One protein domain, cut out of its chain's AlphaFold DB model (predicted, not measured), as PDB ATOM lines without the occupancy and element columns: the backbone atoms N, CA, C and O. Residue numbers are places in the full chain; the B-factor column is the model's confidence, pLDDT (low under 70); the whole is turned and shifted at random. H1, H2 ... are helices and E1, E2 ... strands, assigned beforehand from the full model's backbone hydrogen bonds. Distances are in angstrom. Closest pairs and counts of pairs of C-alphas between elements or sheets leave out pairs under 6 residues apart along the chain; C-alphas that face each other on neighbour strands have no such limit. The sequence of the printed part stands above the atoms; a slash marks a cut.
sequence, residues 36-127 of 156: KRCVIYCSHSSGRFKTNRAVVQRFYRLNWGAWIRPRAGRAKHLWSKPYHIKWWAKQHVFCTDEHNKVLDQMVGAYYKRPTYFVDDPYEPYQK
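AT A GLANCE: This is residues 36 to 127 of the 156 residues of the protein "39S ribosomal protein L35, mitochondrial" of Oppiella nova (UniProt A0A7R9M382). With little regular structure, the model is a loose, elongated run of loops round a small antiparallel pair of strands, E1 and E2; H2 lies toward one end, the loop of residues 36 to 52 toward the other. The 92 printed residues, mostly helix by class, have H1, E1, H2, E2, H3 and H4 in order, holding only 35 residues. The radius of gyration of the C-alphas is 16.0 A, the spans 50 by 33 by 24 A.

IN THESE COORDINATES: E1 is residues 67 to 70, E2 92 to 94, H3 97 to 106 (14.5 A), H1 53 to 58, H2 83 to 90 and H4 109 to 112. C-alpha 53 is at (76.700, -16.837, 40.028), C-alpha 112 at (69.505, -7.744, 48.089).

HOW THE PARTS SIT: Between E1 and E2, N 69 and O 93 are 2.9 A apart, within hydrogen-bond range. H3 is close but not clearly touching H1; their closest C-alphas, Leu 103 and Val 55, are 7.1 A apart. H2 and H3 are apart. Every O i to N i+4 pair is within range in H1, H2 and H3; H4 is too short for one.

THE WHOLE: The printed part has no cut. E1 to H2 is a long link. Residues 36 to 37 have pLDDT under 70.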
ATOM      1  N   LYS A  36      90.102 -18.639  45.135       67.12
ATOM      2  CA  LYS A  36      90.109 -17.179  44.991       67.12
ATOM      3  C   LYS A  36      88.683 -16.635  44.868       67.12
ATOM      4  O   LYS A  36      87.837 -17.143  44.131       67.12
ATOM      5  N   ARG A  37      88.409 -15.567  45.617       64.31
ATOM      6  CA  ARG A  37      87.134 -14.841  45.604       64.31
ATOM      7  C   ARG A  37      87.129 -13.842  44.443       64.31
ATOM      8  O   ARG A  37      87.524 -12.698  44.620       64.31
ATOM      9  N   CYS A  38      86.696 -14.258  43.254       75.44
ATOM     10  CA  CYS A  38      86.653 -13.358  42.097       75.44
ATOM     11  C   CYS A  38      85.425 -12.432  42.165       75.44
ATOM     12  O   CYS A  38      84.309 -12.842  41.828       75.44
ATOM     13  N   VAL A  39      85.628 -11.193  42.619       86.94
ATOM     14  CA  VAL A  39      84.652 -10.095  42.525       86.94
ATOM     15  C   VAL A  39      84.981  -9.263  41.288       86.94
ATOM     16  O   VAL A  39      86.109  -8.804  41.133       86.94
ATOM     17  N   ILE A  40      84.003  -9.063  40.405       90.56
ATOM     18  CA  ILE A  40      84.164  -8.239  39.198       90.56
ATOM     19  C   ILE A  40      83.413  -6.926  39.425       90.56
ATOM     20  O   ILE A  40      82.190  -6.867  39.264       90.56
ATOM     21  N   TYR A  41      84.148  -5.878  39.798       90.25
ATOM     22  CA  TYR A  41      83.582  -4.550  40.060       90.25
ATOM     23  C   TYR A  41      83.081  -3.858  38.788       90.25
ATOM     24  O   TYR A  41      81.972  -3.329  38.781       90.25
ATOM     25  N   CYS A  42      83.852  -3.934  37.703       89.69
ATOM     26  CA  CYS A  42      83.511  -3.349  36.410       89.69
ATOM     27  C   CYS A  42      83.727  -4.393  35.314       89.69
ATOM     28  O   CYS A  42      84.836  -4.878  35.111       89.69
ATOM     29  N   SER A  43      82.668  -4.767  34.600       90.62
ATOM     30  CA  SER A  43      82.803  -5.633  33.425       90.62
ATOM     31  C   SER A  43      83.319  -4.860  32.218       90.62
ATOM     32  O   SER A  43      82.821  -3.766  31.971       90.62
ATOM     33  N   HIS A  44      84.149  -5.484  31.387       90.88
ATOM     34  CA  HIS A  44      84.626  -4.883  30.139       90.88
ATOM     35  C   HIS A  44      83.494  -4.453  29.184       90.88
ATOM     36  O   HIS A  44      83.541  -3.368  28.625       90.88
ATOM     37  N   SER A  45      82.442  -5.264  29.022       92.69
ATOM     38  CA  SER A  45      81.366  -4.965  28.063       92.69
ATOM     39  C   SER A  45      80.362  -3.917  28.546       92.69
ATOM     40  O   SER A  45      79.937  -3.072  27.773       92.69
ATOM     41  N   SER A  46      79.943  -3.990  29.814       90.56
ATOM     42  CA  SER A  46      78.854  -3.151  30.346       90.56
ATOM     43  C   SER A  46      79.290  -2.107  31.375       90.56
ATOM     44  O   SER A  46      78.445  -1.367  31.854       90.56
ATOM     45  N   GLY A  47      80.557  -2.093  31.801       92.94
ATOM     46  CA  GLY A  47      81.061  -1.214  32.869       92.94
ATOM     47  C   GLY A  47      80.456  -1.449  34.262       92.94
ATOM     48  O   GLY A  47      80.777  -0.735  35.202       92.94
ATOM     49  N   ARG A  48      79.578  -2.447  34.429       91.75
ATOM     50  CA  ARG A  48      78.820  -2.694  35.665       91.75
ATOM     51  C   ARG A  48      79.388  -3.851  36.481       91.75
ATOM     52  O   ARG A  48      79.997  -4.771  35.928       91.75
ATOM     53  N   PHE A  49      79.071  -3.841  37.773       92.69
ATOM     54  CA  PHE A  49      79.319  -4.947  38.695       92.69
ATOM     55  C   PHE A  49      78.700  -6.253  38.192       92.69
ATOM     56  O   PHE A  49      77.529  -6.286  37.793       92.69
ATOM     57  N   LYS A  50      79.458  -7.354  38.254       92.75
ATOM     58  CA  LYS A  50      78.943  -8.695  37.952       92.75
ATOM     59  C   LYS A  50      78.826  -9.508  39.230       92.75
ATOM     60  O   LYS A  50      79.792  -9.728  39.949       92.75
ATOM     61  N   THR A  51      77.611  -9.993  39.465       93.94
ATOM     62  CA  THR A  51      77.327 -10.898  40.578       93.94
ATOM     63  C   THR A  51      77.977 -12.252  40.341       93.94
ATOM     64  O   THR A  51      77.855 -12.825  39.255       93.94
ATOM     65  N   ASN A  52      78.608 -12.794  41.380       93.44
ATOM     66  CA  ASN A  52      79.128 -14.149  41.341       93.44
ATOM     67  C   ASN A  52      77.971 -15.167  41.340       93.44
ATOM     68  O   ASN A  52      77.275 -15.354  42.338       93.44
ATOM     69  N   ARG A  53      77.779 -15.853  40.207       92.25
ATOM     70  CA  ARG A  53      76.700 -16.837  40.028       92.25
ATOM     71  C   ARG A  53      76.804 -18.024  40.985       92.25
ATOM     72  O   ARG A  53      75.775 -18.558  41.388       92.25
ATOM     73  N   ALA A  54      78.014 -18.413  41.387       93.00
ATOM     74  CA  ALA A  54      78.204 -19.534  42.303       93.00
ATOM     75  C   ALA A  54      77.630 -19.243  43.698       93.00
ATOM     76  O   ALA A  54      77.186 -20.168  44.373       93.00
ATOM     77  N   VAL A  55      77.609 -17.972  44.118       94.19
ATOM     78  CA  VAL A  55      76.986 -17.567  45.384       94.19
ATOM     79  C   VAL A  55      75.476 -17.766  45.311       94.19
ATOM     80  O   VAL A  55      74.918 -18.494  46.125       94.19
ATOM     81  N   VAL A  56      74.838 -17.206  44.283       93.50
ATOM     82  CA  VAL A  56      73.380 -17.276  44.090       93.50
ATOM     83  C   VAL A  56      72.881 -18.721  43.978       93.50
ATOM     84  O   VAL A  56      71.803 -19.045  44.455       93.50
ATOM     85  N   GLN A  57      73.673 -19.614  43.380       94.56
ATOM     86  CA  GLN A  57      73.303 -21.026  43.237       94.56
ATOM     87  C   GLN A  57      73.415 -21.840  44.535       94.56
ATOM     88  O   GLN A  57      72.780 -22.884  44.658       94.56
ATOM     89  N   ARG A  58      74.275 -21.429  45.474       94.44
ATOM     90  CA  ARG A  58      74.635 -22.239  46.655       94.44
ATOM     91  C   ARG A  58      74.061 -21.700  47.957       94.44
ATOM     92  O   ARG A  58      73.906 -22.469  48.905       94.44
ATOM     93  N   PHE A  59      73.797 -20.401  48.009       95.75
ATOM     94  CA  PHE A  59      73.355 -19.697  49.201       95.75
ATOM     95  C   PHE A  59      72.037 -18.982  48.924       95.75
ATOM     96  O   PHE A  59      71.835 -18.432  47.844       95.75
ATOM     97  N   TYR A  60      71.172 -18.952  49.931       94.69
ATOM     98  CA  TYR A  60      69.915 -18.215  49.906       94.69
ATOM     99  C   TYR A  60      70.024 -16.994  50.820       94.69
ATOM    100  O   TYR A  60      70.567 -17.103  51.923       94.69
ATOM    101  N   ARG A  61      69.541 -15.835  50.363       94.62
ATOM    102  CA  ARG A  61      69.629 -14.567  51.098       94.62
ATOM    103  C   ARG A  61      68.283 -14.228  51.726       94.62
ATOM    104  O   ARG A  61      67.283 -14.182  51.023       94.62
ATOM    105  N   LEU A  62      68.285 -13.943  53.025       93.94
ATOM    106  CA  LEU A  62      67.123 -13.433  53.750       93.94
ATOM    107  C   LEU A  62      67.073 -11.904  53.707       93.94
ATOM    108  O   LEU A  62      68.109 -11.234  53.666       93.94
ATOM    109  N   ASN A  63      65.868 -11.347  53.797       91.44
ATOM    110  CA  ASN A  63      65.625  -9.908  53.666       91.44
ATOM    111  C   ASN A  63      66.359  -9.069  54.723       91.44
ATOM    112  O   ASN A  63      66.864  -7.992  54.409       91.44
ATOM    113  N   TRP A  64      66.499  -9.575  55.952       88.50
ATOM    114  CA  TRP A  64      67.231  -8.888  57.022       88.50
ATOM    115  C   TRP A  64      68.766  -8.999  56.923       88.50
ATOM    116  O   TRP A  64      69.464  -8.416  57.747       88.50
ATOM    117  N   GLY A  65      69.310  -9.713  55.926       89.31
ATOM    118  CA  GLY A  65      70.750  -9.734  55.625       89.31
ATOM    119  C   GLY A  65      71.504 -11.014  56.000       89.31
ATOM    120  O   GLY A  65      72.722 -11.072  55.839       89.31
ATOM    121  N   ALA A  66      70.821 -12.063  56.466       92.50
ATOM    122  CA  ALA A  66      71.454 -13.376  56.616       92.50
ATOM    123  C   ALA A  66      71.609 -14.116  55.300       92.50
ATOM    124  O   ALA A  66      70.794 -13.988  54.385       92.50
ATOM    125  N   TRP A  67      72.570 -15.035  55.309       95.69
ATOM    126  CA  TRP A  67      72.688 -16.073  54.306       95.69
ATOM    127  C   TRP A  67      72.488 -17.454  54.926       95.69
ATOM    128  O   TRP A  67      73.044 -17.778  55.980       95.69
ATOM    129  N   ILE A  68      71.697 -18.276  54.244       95.94
ATOM    130  CA  ILE A  68      71.460 -19.680  54.568       95.94
ATOM    131  C   ILE A  68      72.190 -20.547  53.546       95.94
ATOM    132  O   ILE A  68      72.202 -20.261  52.347       95.94
ATOM    133  N   ARG A  69      72.777 -21.646  54.023       95.81
ATOM    134  CA  ARG A  69      73.396 -22.670  53.183       95.81
ATOM    135  C   ARG A  69      73.047 -24.077  53.650       95.81
ATOM    136  O   ARG A  69      72.817 -24.303  54.840       95.81
ATOM    137  N   PRO A  70      73.109 -25.069  52.756       95.94
ATOM    138  CA  PRO A  70      73.184 -26.453  53.178       95.94
ATOM    139  C   PRO A  70      74.563 -26.800  53.758       95.94
ATOM    140  O   PRO A  70      75.588 -26.172  53.456       95.94
ATOM    141  N   ARG A  71      74.617 -27.850  54.582       94.94
ATOM    142  CA  ARG A  71      75.890 -28.443  55.010       94.94
ATOM    143  C   ARG A  71      76.576 -29.133  53.825       94.94
ATOM    144  O   ARG A  71      75.939 -29.777  52.987       94.94
ATOM    145  N   ALA A  72      77.899 -28.994  53.754       93.62
ATOM    146  CA  ALA A  72      78.697 -29.619  52.707       93.62
ATOM    147  C   ALA A  72      78.648 -31.151  52.827       93.62
ATOM    148  O   ALA A  72      78.503 -31.704  53.915       93.62
ATOM    149  N   GLY A  73      78.739 -31.847  51.693       94.38
ATOM    150  CA  GLY A  73      78.756 -33.310  51.672       94.38
ATOM    151  C   GLY A  73      77.436 -33.980  52.072       94.38
ATOM    152  O   GLY A  73      77.427 -35.199  52.238       94.38
ATOM    153  N   ARG A  74      76.317 -33.243  52.193       94.69
ATOM    154  CA  ARG A  74      75.017 -33.803  52.615       94.69
ATOM    155  C   ARG A  74      74.534 -34.985  51.775       94.69
ATOM    156  O   ARG A  74      73.881 -35.865  52.308       94.69
ATOM    157  N   ALA A  75      74.886 -35.016  50.489       94.44
ATOM    158  CA  ALA A  75      74.479 -36.052  49.536       94.44
ATOM    159  C   ALA A  75      75.608 -37.040  49.177       94.44
ATOM    160  O   ALA A  75      75.451 -37.861  48.280       94.44
ATOM    161  N   LYS A  76      76.770 -36.957  49.837       96.31
ATOM    162  CA  LYS A  76      77.937 -37.808  49.552       96.31
ATOM    163  C   LYS A  76      78.078 -38.916  50.593       96.31
ATOM    164  O   LYS A  76      77.802 -38.673  51.770       96.31
ATOM    165  N   HIS A  77      78.523 -40.098  50.154       95.69
ATOM    166  CA  HIS A  77      78.791 -41.279  50.992       95.69
ATOM    167  C   HIS A  77      77.655 -41.607  51.976       95.69
ATOM    168  O   HIS A  77      77.883 -41.904  53.146       95.69
ATOM    169  N   LEU A  78      76.403 -41.518  51.512       95.81
ATOM    170  CA  LEU A  78      75.224 -41.734  52.355       95.81
ATOM    171  C   LEU A  78      75.118 -43.162  52.897       95.81
ATOM    172  O   LEU A  78      74.515 -43.352  53.947       95.81
ATOM    173  N   TRP A  79      75.691 -44.144  52.206       95.81
ATOM    174  CA  TRP A  79      75.696 -45.543  52.635       95.81
ATOM    175  C   TRP A  79      76.532 -45.761  53.903       95.81
ATOM    176  O   TRP A  79      76.133 -46.529  54.767       95.81
ATOM    177  N   SER A  80      77.643 -45.031  54.047       97.12
ATOM    178  CA  SER A  80      78.568 -45.158  55.181       97.12
ATOM    179  C   SER A  80      78.129 -44.330  56.395       97.12
ATOM    180  O   SER A  80      78.489 -44.626  57.531       97.12
ATOM    181  N   LYS A  81      77.323 -43.284  56.181       95.06
ATOM    182  CA  LYS A  81      76.893 -42.387  57.261       95.06
ATOM    183  C   LYS A  81      75.825 -43.039  58.148       95.06
ATOM    184  O   LYS A  81      74.878 -43.617  57.613       95.06
ATOM    185  N   PRO A  82      75.876 -42.856  59.478       96.75
ATOM    186  CA  PRO A  82      74.781 -43.234  60.367       96.75
ATOM    187  C   PRO A  82      73.606 -42.243  60.263       96.75
ATOM    188  O   PRO A  82      73.750 -41.127  59.753       96.75
ATOM    189  N   TYR A  83      72.427 -42.640  60.755       96.50
ATOM    190  CA  TYR A  83      71.184 -41.865  60.627       96.50
ATOM    191  C   TYR A  83      71.291 -40.429  61.168       96.50
ATOM    192  O   TYR A  83      70.932 -39.484  60.464       96.50
ATOM    193  N   HIS A  84      71.839 -40.243  62.371       96.00
ATOM    194  CA  HIS A  84      71.934 -38.926  63.009       96.00
ATOM    195  C   HIS A  84      72.792 -37.939  62.197       96.00
ATOM    196  O   HIS A  84      72.419 -36.777  62.047       96.00
ATOM    197  N   ILE A  85      73.884 -38.406  61.576       96.00
ATOM    198  CA  ILE A  85      74.707 -37.580  60.678       96.00
ATOM    199  C   ILE A  85      73.944 -37.231  59.400       96.00
ATOM    200  O   ILE A  85      74.053 -36.103  58.919       96.00
ATOM    201  N   LYS A  86      73.144 -38.153  58.844       95.19
ATOM    202  CA  LYS A  86      72.291 -37.847  57.680       95.19
ATOM    203  C   LYS A  86      71.254 -36.782  58.027       95.19
ATOM    204  O   LYS A  86      71.058 -35.860  57.242       95.19
ATOM    205  N   TRP A  87      70.610 -36.898  59.187       95.38
ATOM    206  CA  TRP A  87      69.643 -35.914  59.668       95.38
ATOM    207  C   TRP A  87      70.295 -34.545  59.882       95.38
ATOM    208  O   TRP A  87      69.801 -33.548  59.355       95.38
ATOM    209  N   TRP A  88      71.448 -34.500  60.553       95.31
ATOM    210  CA  TRP A  88      72.199 -33.268  60.791       95.31
ATOM    211  C   TRP A  88      72.681 -32.614  59.488       95.31
ATOM    212  O   TRP A  88      72.574 -31.403  59.313       95.31
ATOM    213  N   ALA A  89      73.155 -33.407  58.524       94.94
ATOM    214  CA  ALA A  89      73.648 -32.893  57.247       94.94
ATOM    215  C   ALA A  89      72.538 -32.357  56.326       94.94
ATOM    216  O   ALA A  89      72.816 -31.546  55.441       94.94
ATOM    217  N   LYS A  90      71.286 -32.796  56.514       94.25
ATOM    218  CA  LYS A  90      70.123 -32.257  55.791       94.25
ATOM    219  C   LYS A  90      69.731 -30.858  56.268       94.25
ATOM    220  O   LYS A  90      69.080 -30.146  55.510       94.25
ATOM    221  N   GLN A  91      70.134 -30.460  57.476       95.44
ATOM    222  CA  GLN A  91      69.756 -29.171  58.047       95.44
ATOM    223  C   GLN A  91      70.379 -28.003  57.277       95.44
ATOM    224  O   GLN A  91      71.557 -28.025  56.895       95.44
ATOM    225  N   HIS A  92      69.576 -26.962  57.082       94.81
ATOM    226  CA  HIS A  92      70.044 -25.671  56.603       94.81
ATOM    227  C   HIS A  92      70.635 -24.890  57.767       94.81
ATOM    228  O   HIS A  92      70.097 -24.897  58.872       94.81
ATOM    229  N   VAL A  93      71.767 -24.239  57.525       95.06
ATOM    230  CA  VAL A  93      72.492 -23.511  58.561       95.06
ATOM    231  C   VAL A  93      72.817 -22.107  58.108       95.06
ATOM    232  O   VAL A  93      73.048 -21.860  56.922       95.06
ATOM    233  N   PHE A  94      72.861 -21.199  59.074       95.38
ATOM    234  CA  PHE A  94      73.314 -19.842  58.836       95.38
ATOM    235  C   PHE A  94      74.812 -19.799  58.543       95.38
ATOM    236  O   PHE A  94      75.607 -20.626  59.007       95.38
ATOM    237  N   CYS A  95      75.188 -18.801  57.761       93.75
ATOM    238  CA  CYS A  95      76.562 -18.362  57.620       93.75
ATOM    239  C   CYS A  95      76.952 -17.436  58.783       93.75
ATOM    240  O   CYS A  95      76.123 -16.697  59.317       93.75
ATOM    241  N   THR A  96      78.232 -17.478  59.158       91.94
ATOM    242  CA  THR A  96      78.834 -16.532  60.113       91.94
ATOM    243  C   THR A  96      78.760 -15.098  59.582       91.94
ATOM    244  O   THR A  96      78.637 -14.891  58.374       91.94
ATOM    245  N   ASP A  97      78.870 -14.107  60.463       88.75
ATOM    246  CA  ASP A  97      78.765 -12.690  60.101       88.75
ATOM    247  C   ASP A  97      79.818 -12.251  59.069       88.75
ATOM    248  O   ASP A  97      79.500 -11.597  58.076       88.75
ATOM    249  N   GLU A  98      81.064 -12.697  59.218       90.38
ATOM    250  CA  GLU A  98      82.149 -12.403  58.275       90.38
ATOM    251  C   GLU A  98      81.833 -12.962  56.886       90.38
ATOM    252  O   GLU A  98      82.032 -12.297  55.867       90.38
ATOM    253  N   HIS A  99      81.279 -14.176  56.839       92.31
ATOM    254  CA  HIS A  99      80.849 -14.796  55.594       92.31
ATOM    255  C   HIS A  99      79.701 -14.013  54.954       92.31
ATOM    256  O   HIS A  99      79.730 -13.797  53.746       92.31
ATOM    257  N   ASN A 100      78.731 -13.542  55.742       93.50
ATOM    258  CA  ASN A 100      77.616 -12.737  55.240       93.50
ATOM    259  C   ASN A 100      78.111 -11.446  54.575       93.50
ATOM    260  O   ASN A 100      77.710 -11.149  53.451       93.50
ATOM    261  N   LYS A 101      79.052 -10.735  55.213       91.62
ATOM    262  CA  LYS A 101      79.663  -9.512  54.663       91.62
ATOM    263  C   LYS A 101      80.340  -9.767  53.320       91.62
ATOM    264  O   LYS A 101      80.127  -9.027  52.361       91.62
ATOM    265  N   VAL A 102      81.123 -10.840  53.232       93.19
ATOM    266  CA  VAL A 102      81.814 -11.220  51.993       93.19
ATOM    267  C   VAL A 102      80.818 -11.609  50.892       93.19
ATOM    268  O   VAL A 102      80.991 -11.213  49.742       93.19
ATOM    269  N   LEU A 103      79.756 -12.349  51.219       94.50
ATOM    270  CA  LEU A 103      78.725 -12.734  50.250       94.50
ATOM    271  C   LEU A 103      77.966 -11.509  49.716       94.50
ATOM    272  O   LEU A 103      77.735 -11.411  48.512       94.50
ATOM    273  N   ASP A 104      77.663 -10.532  50.572       93.69
ATOM    274  CA  ASP A 104      77.013  -9.284  50.164       93.69
ATOM    275  C   ASP A 104      77.898  -8.400  49.268       93.69
ATOM    276  O   ASP A 104      77.366  -7.638  48.454       93.69
ATOM    277  N   GLN A 105      79.228  -8.501  49.380       92.12
ATOM    278  CA  GLN A 105      80.175  -7.854  48.460       92.12
ATOM    279  C   GLN A 105      80.218  -8.545  47.089       92.12
ATOM    280  O   GLN A 105      80.428  -7.890  46.071       92.12
ATOM    281  N   MET A 106      79.992  -9.861  47.040       94.31
ATOM    282  CA  MET A 106      80.001 -10.655  45.801       94.31
ATOM    283  C   MET A 106      78.714 -10.543  44.981       94.31
ATOM    284  O   MET A 106      78.657 -11.016  43.839       94.31
ATOM    285  N   VAL A 107      77.671  -9.948  45.556       94.06
ATOM    286  CA  VAL A 107      76.323  -9.960  45.003       94.06
ATOM    287  C   VAL A 107      75.799  -8.540  44.802       94.06
ATOM    288  O   VAL A 107      75.962  -7.649  45.634       94.06
ATOM    289  N   GLY A 108      75.167  -8.313  43.649       92.56
ATOM    290  CA  GLY A 108      74.619  -7.012  43.279       92.56
ATOM    291  C   GLY A 108      73.347  -6.667  44.054       92.56
ATOM    292  O   GLY A 108      72.705  -7.531  44.647       92.56
ATOM    293  N   ALA A 109      72.939  -5.396  44.008       90.56
ATOM    294  CA  ALA A 109      71.754  -4.893  44.714       90.56
ATOM    295  C   ALA A 109      70.446  -5.628  44.358       90.56
ATOM    296  O   ALA A 109      69.558  -5.718  45.198       90.56
ATOM    297  N   TYR A 110      70.350  -6.202  43.153       92.25
ATOM    298  CA  TYR A 110      69.178  -6.956  42.697       92.25
ATOM    299  C   TYR A 110      68.774  -8.072  43.669       92.25
ATOM    300  O   TYR A 110      67.630  -8.120  44.104       92.25
ATOM    301  N   TYR A 111      69.727  -8.915  44.072       90.88
ATOM    302  CA  TYR A 111      69.475 -10.025  44.997       90.88
ATOM    303  C   TYR A 111      69.353  -9.571  46.451       90.88
ATOM    304  O   TYR A 111      69.039 -10.382  47.315       90.88
ATOM    305  N   LYS A 112      69.646  -8.296  46.741       90.50
ATOM    306  CA  LYS A 112      69.505  -7.744  48.089       90.50
ATOM    307  C   LYS A 112      68.113  -7.191  48.364       90.50
ATOM    308  O   LYS A 112      67.775  -6.933  49.518       90.50
ATOM    309  N   ARG A 113      67.345  -6.963  47.300       91.50
ATOM    310  CA  ARG A 113      66.000  -6.410  47.362       91.50
ATOM    311  C   ARG A 113      65.043  -7.465  47.931       91.50
ATOM    312  O   ARG A 113      65.162  -8.621  47.529       91.50
ATOM    313  N   PRO A 114      64.103  -7.090  48.815       92.00
ATOM    314  CA  PRO A 114      63.135  -8.038  49.340       92.00
ATOM    315  C   PRO A 114      62.270  -8.624  48.223       92.00
ATOM    316  O   PRO A 114      61.790  -7.897  47.347       92.00
ATOM    317  N   THR A 115      62.109  -9.944  48.252       87.69
ATOM    318  CA  THR A 115      61.285 -10.716  47.319       87.69
ATOM    319  C   THR A 115      60.178 -11.422  48.078       87.69
ATOM    320  O   THR A 115      60.442 -11.986  49.137       87.69
ATOM    321  N   TYR A 116      58.975 -11.416  47.510       90.62
ATOM    322  CA  TYR A 116      57.806 -12.105  48.046       90.62
ATOM    323  C   TYR A 116      57.326 -13.089  46.987       90.62
ATOM    324  O   TYR A 116      56.856 -12.676  45.925       90.62
ATOM    325  N   PHE A 117      57.521 -14.377  47.244       91.19
ATOM    326  CA  PHE A 117      57.036 -15.447  46.381       91.19
ATOM    327  C   PHE A 117      55.778 -16.062  46.993       91.19
ATOM    328  O   PHE A 117      55.592 -16.033  48.208       91.19
ATOM    329  N   VAL A 118      54.912 -16.612  46.146       94.56
ATOM    330  CA  VAL A 118      53.754 -17.383  46.609       94.56
ATOM    331  C   VAL A 118      54.272 -18.694  47.210       94.56
ATOM    332  O   VAL A 118      55.095 -19.361  46.585       94.56
ATOM    333  N   ASP A 119      53.822 -19.023  48.422       92.31
ATOM    334  CA  ASP A 119      54.164 -20.248  49.163       92.31
ATOM    335  C   ASP A 119      55.671 -20.480  49.420       92.31
ATOM    336  O   ASP A 119      56.157 -21.614  49.379       92.31
ATOM    337  N   ASP A 120      56.441 -19.423  49.714       90.88
ATOM    338  CA  ASP A 120      57.849 -19.586  50.110       90.88
ATOM    339  C   ASP A 120      57.963 -20.223  51.515       90.88
ATOM    340  O   ASP A 120      57.530 -19.610  52.500       90.88
ATOM    341  N   PRO A 121      58.604 -21.402  51.671       92.81
ATOM    342  CA  PRO A 121      58.838 -22.004  52.986       92.81
ATOM    343  C   PRO A 121      59.693 -21.129  53.918       92.81
ATOM    344  O   PRO A 121      59.698 -21.356  55.130       92.81
ATOM    345  N   TYR A 122      60.436 -20.154  53.385       93.06
ATOM    346  CA  TYR A 122      61.283 -19.255  54.165       93.06
ATOM    347  C   TYR A 122      60.626 -17.924  54.550       93.06
ATOM    348  O   TYR A 122      61.244 -17.170  55.306       93.06
ATOM    349  N   GLU A 123      59.394 -17.642  54.109       91.19
ATOM    350  CA  GLU A 123      58.689 -16.377  54.388       91.19
ATOM    351  C   GLU A 123      58.656 -16.006  55.889       91.19
ATOM    352  O   GLU A 123      59.016 -14.873  56.229       91.19
ATOM    353  N   PRO A 124      58.368 -16.936  56.829       91.12
ATOM    354  CA  PRO A 124      58.354 -16.614  58.259       91.12
ATOM    355  C   PRO A 124      59.712 -16.147  58.808       91.12
ATOM    356  O   PRO A 124      59.771 -15.471  59.831       91.12
ATOM    357  N   TYR A 125      60.815 -16.494  58.140       91.06
ATOM    358  CA  TYR A 125      62.182 -16.180  58.575       91.06
ATOM    359  C   TYR A 125      62.759 -14.927  57.904       91.06
ATOM    360  O   TYR A 125      63.901 -14.541  58.180       91.06
ATOM    361  N   GLN A 126      61.987 -14.272  57.030       89.81
ATOM    362  CA  GLN A 126      62.408 -13.056  56.332       89.81
ATOM    363  C   GLN A 126      62.517 -11.839  57.255       89.81
ATOM    364  O   GLN A 126      63.202 -10.871  56.916       89.81
ATOM    365  N   LYS A 127      61.891 -11.882  58.434       87.62
ATOM    366  CA  LYS A 127      61.998 -10.863  59.481       87.62
ATOM    367  C   LYS A 127      62.561 -11.487  60.755       87.62
ATOM    368  O   LYS A 127      62.297 -12.641  61.073       87.62
TER     369      LYS A 127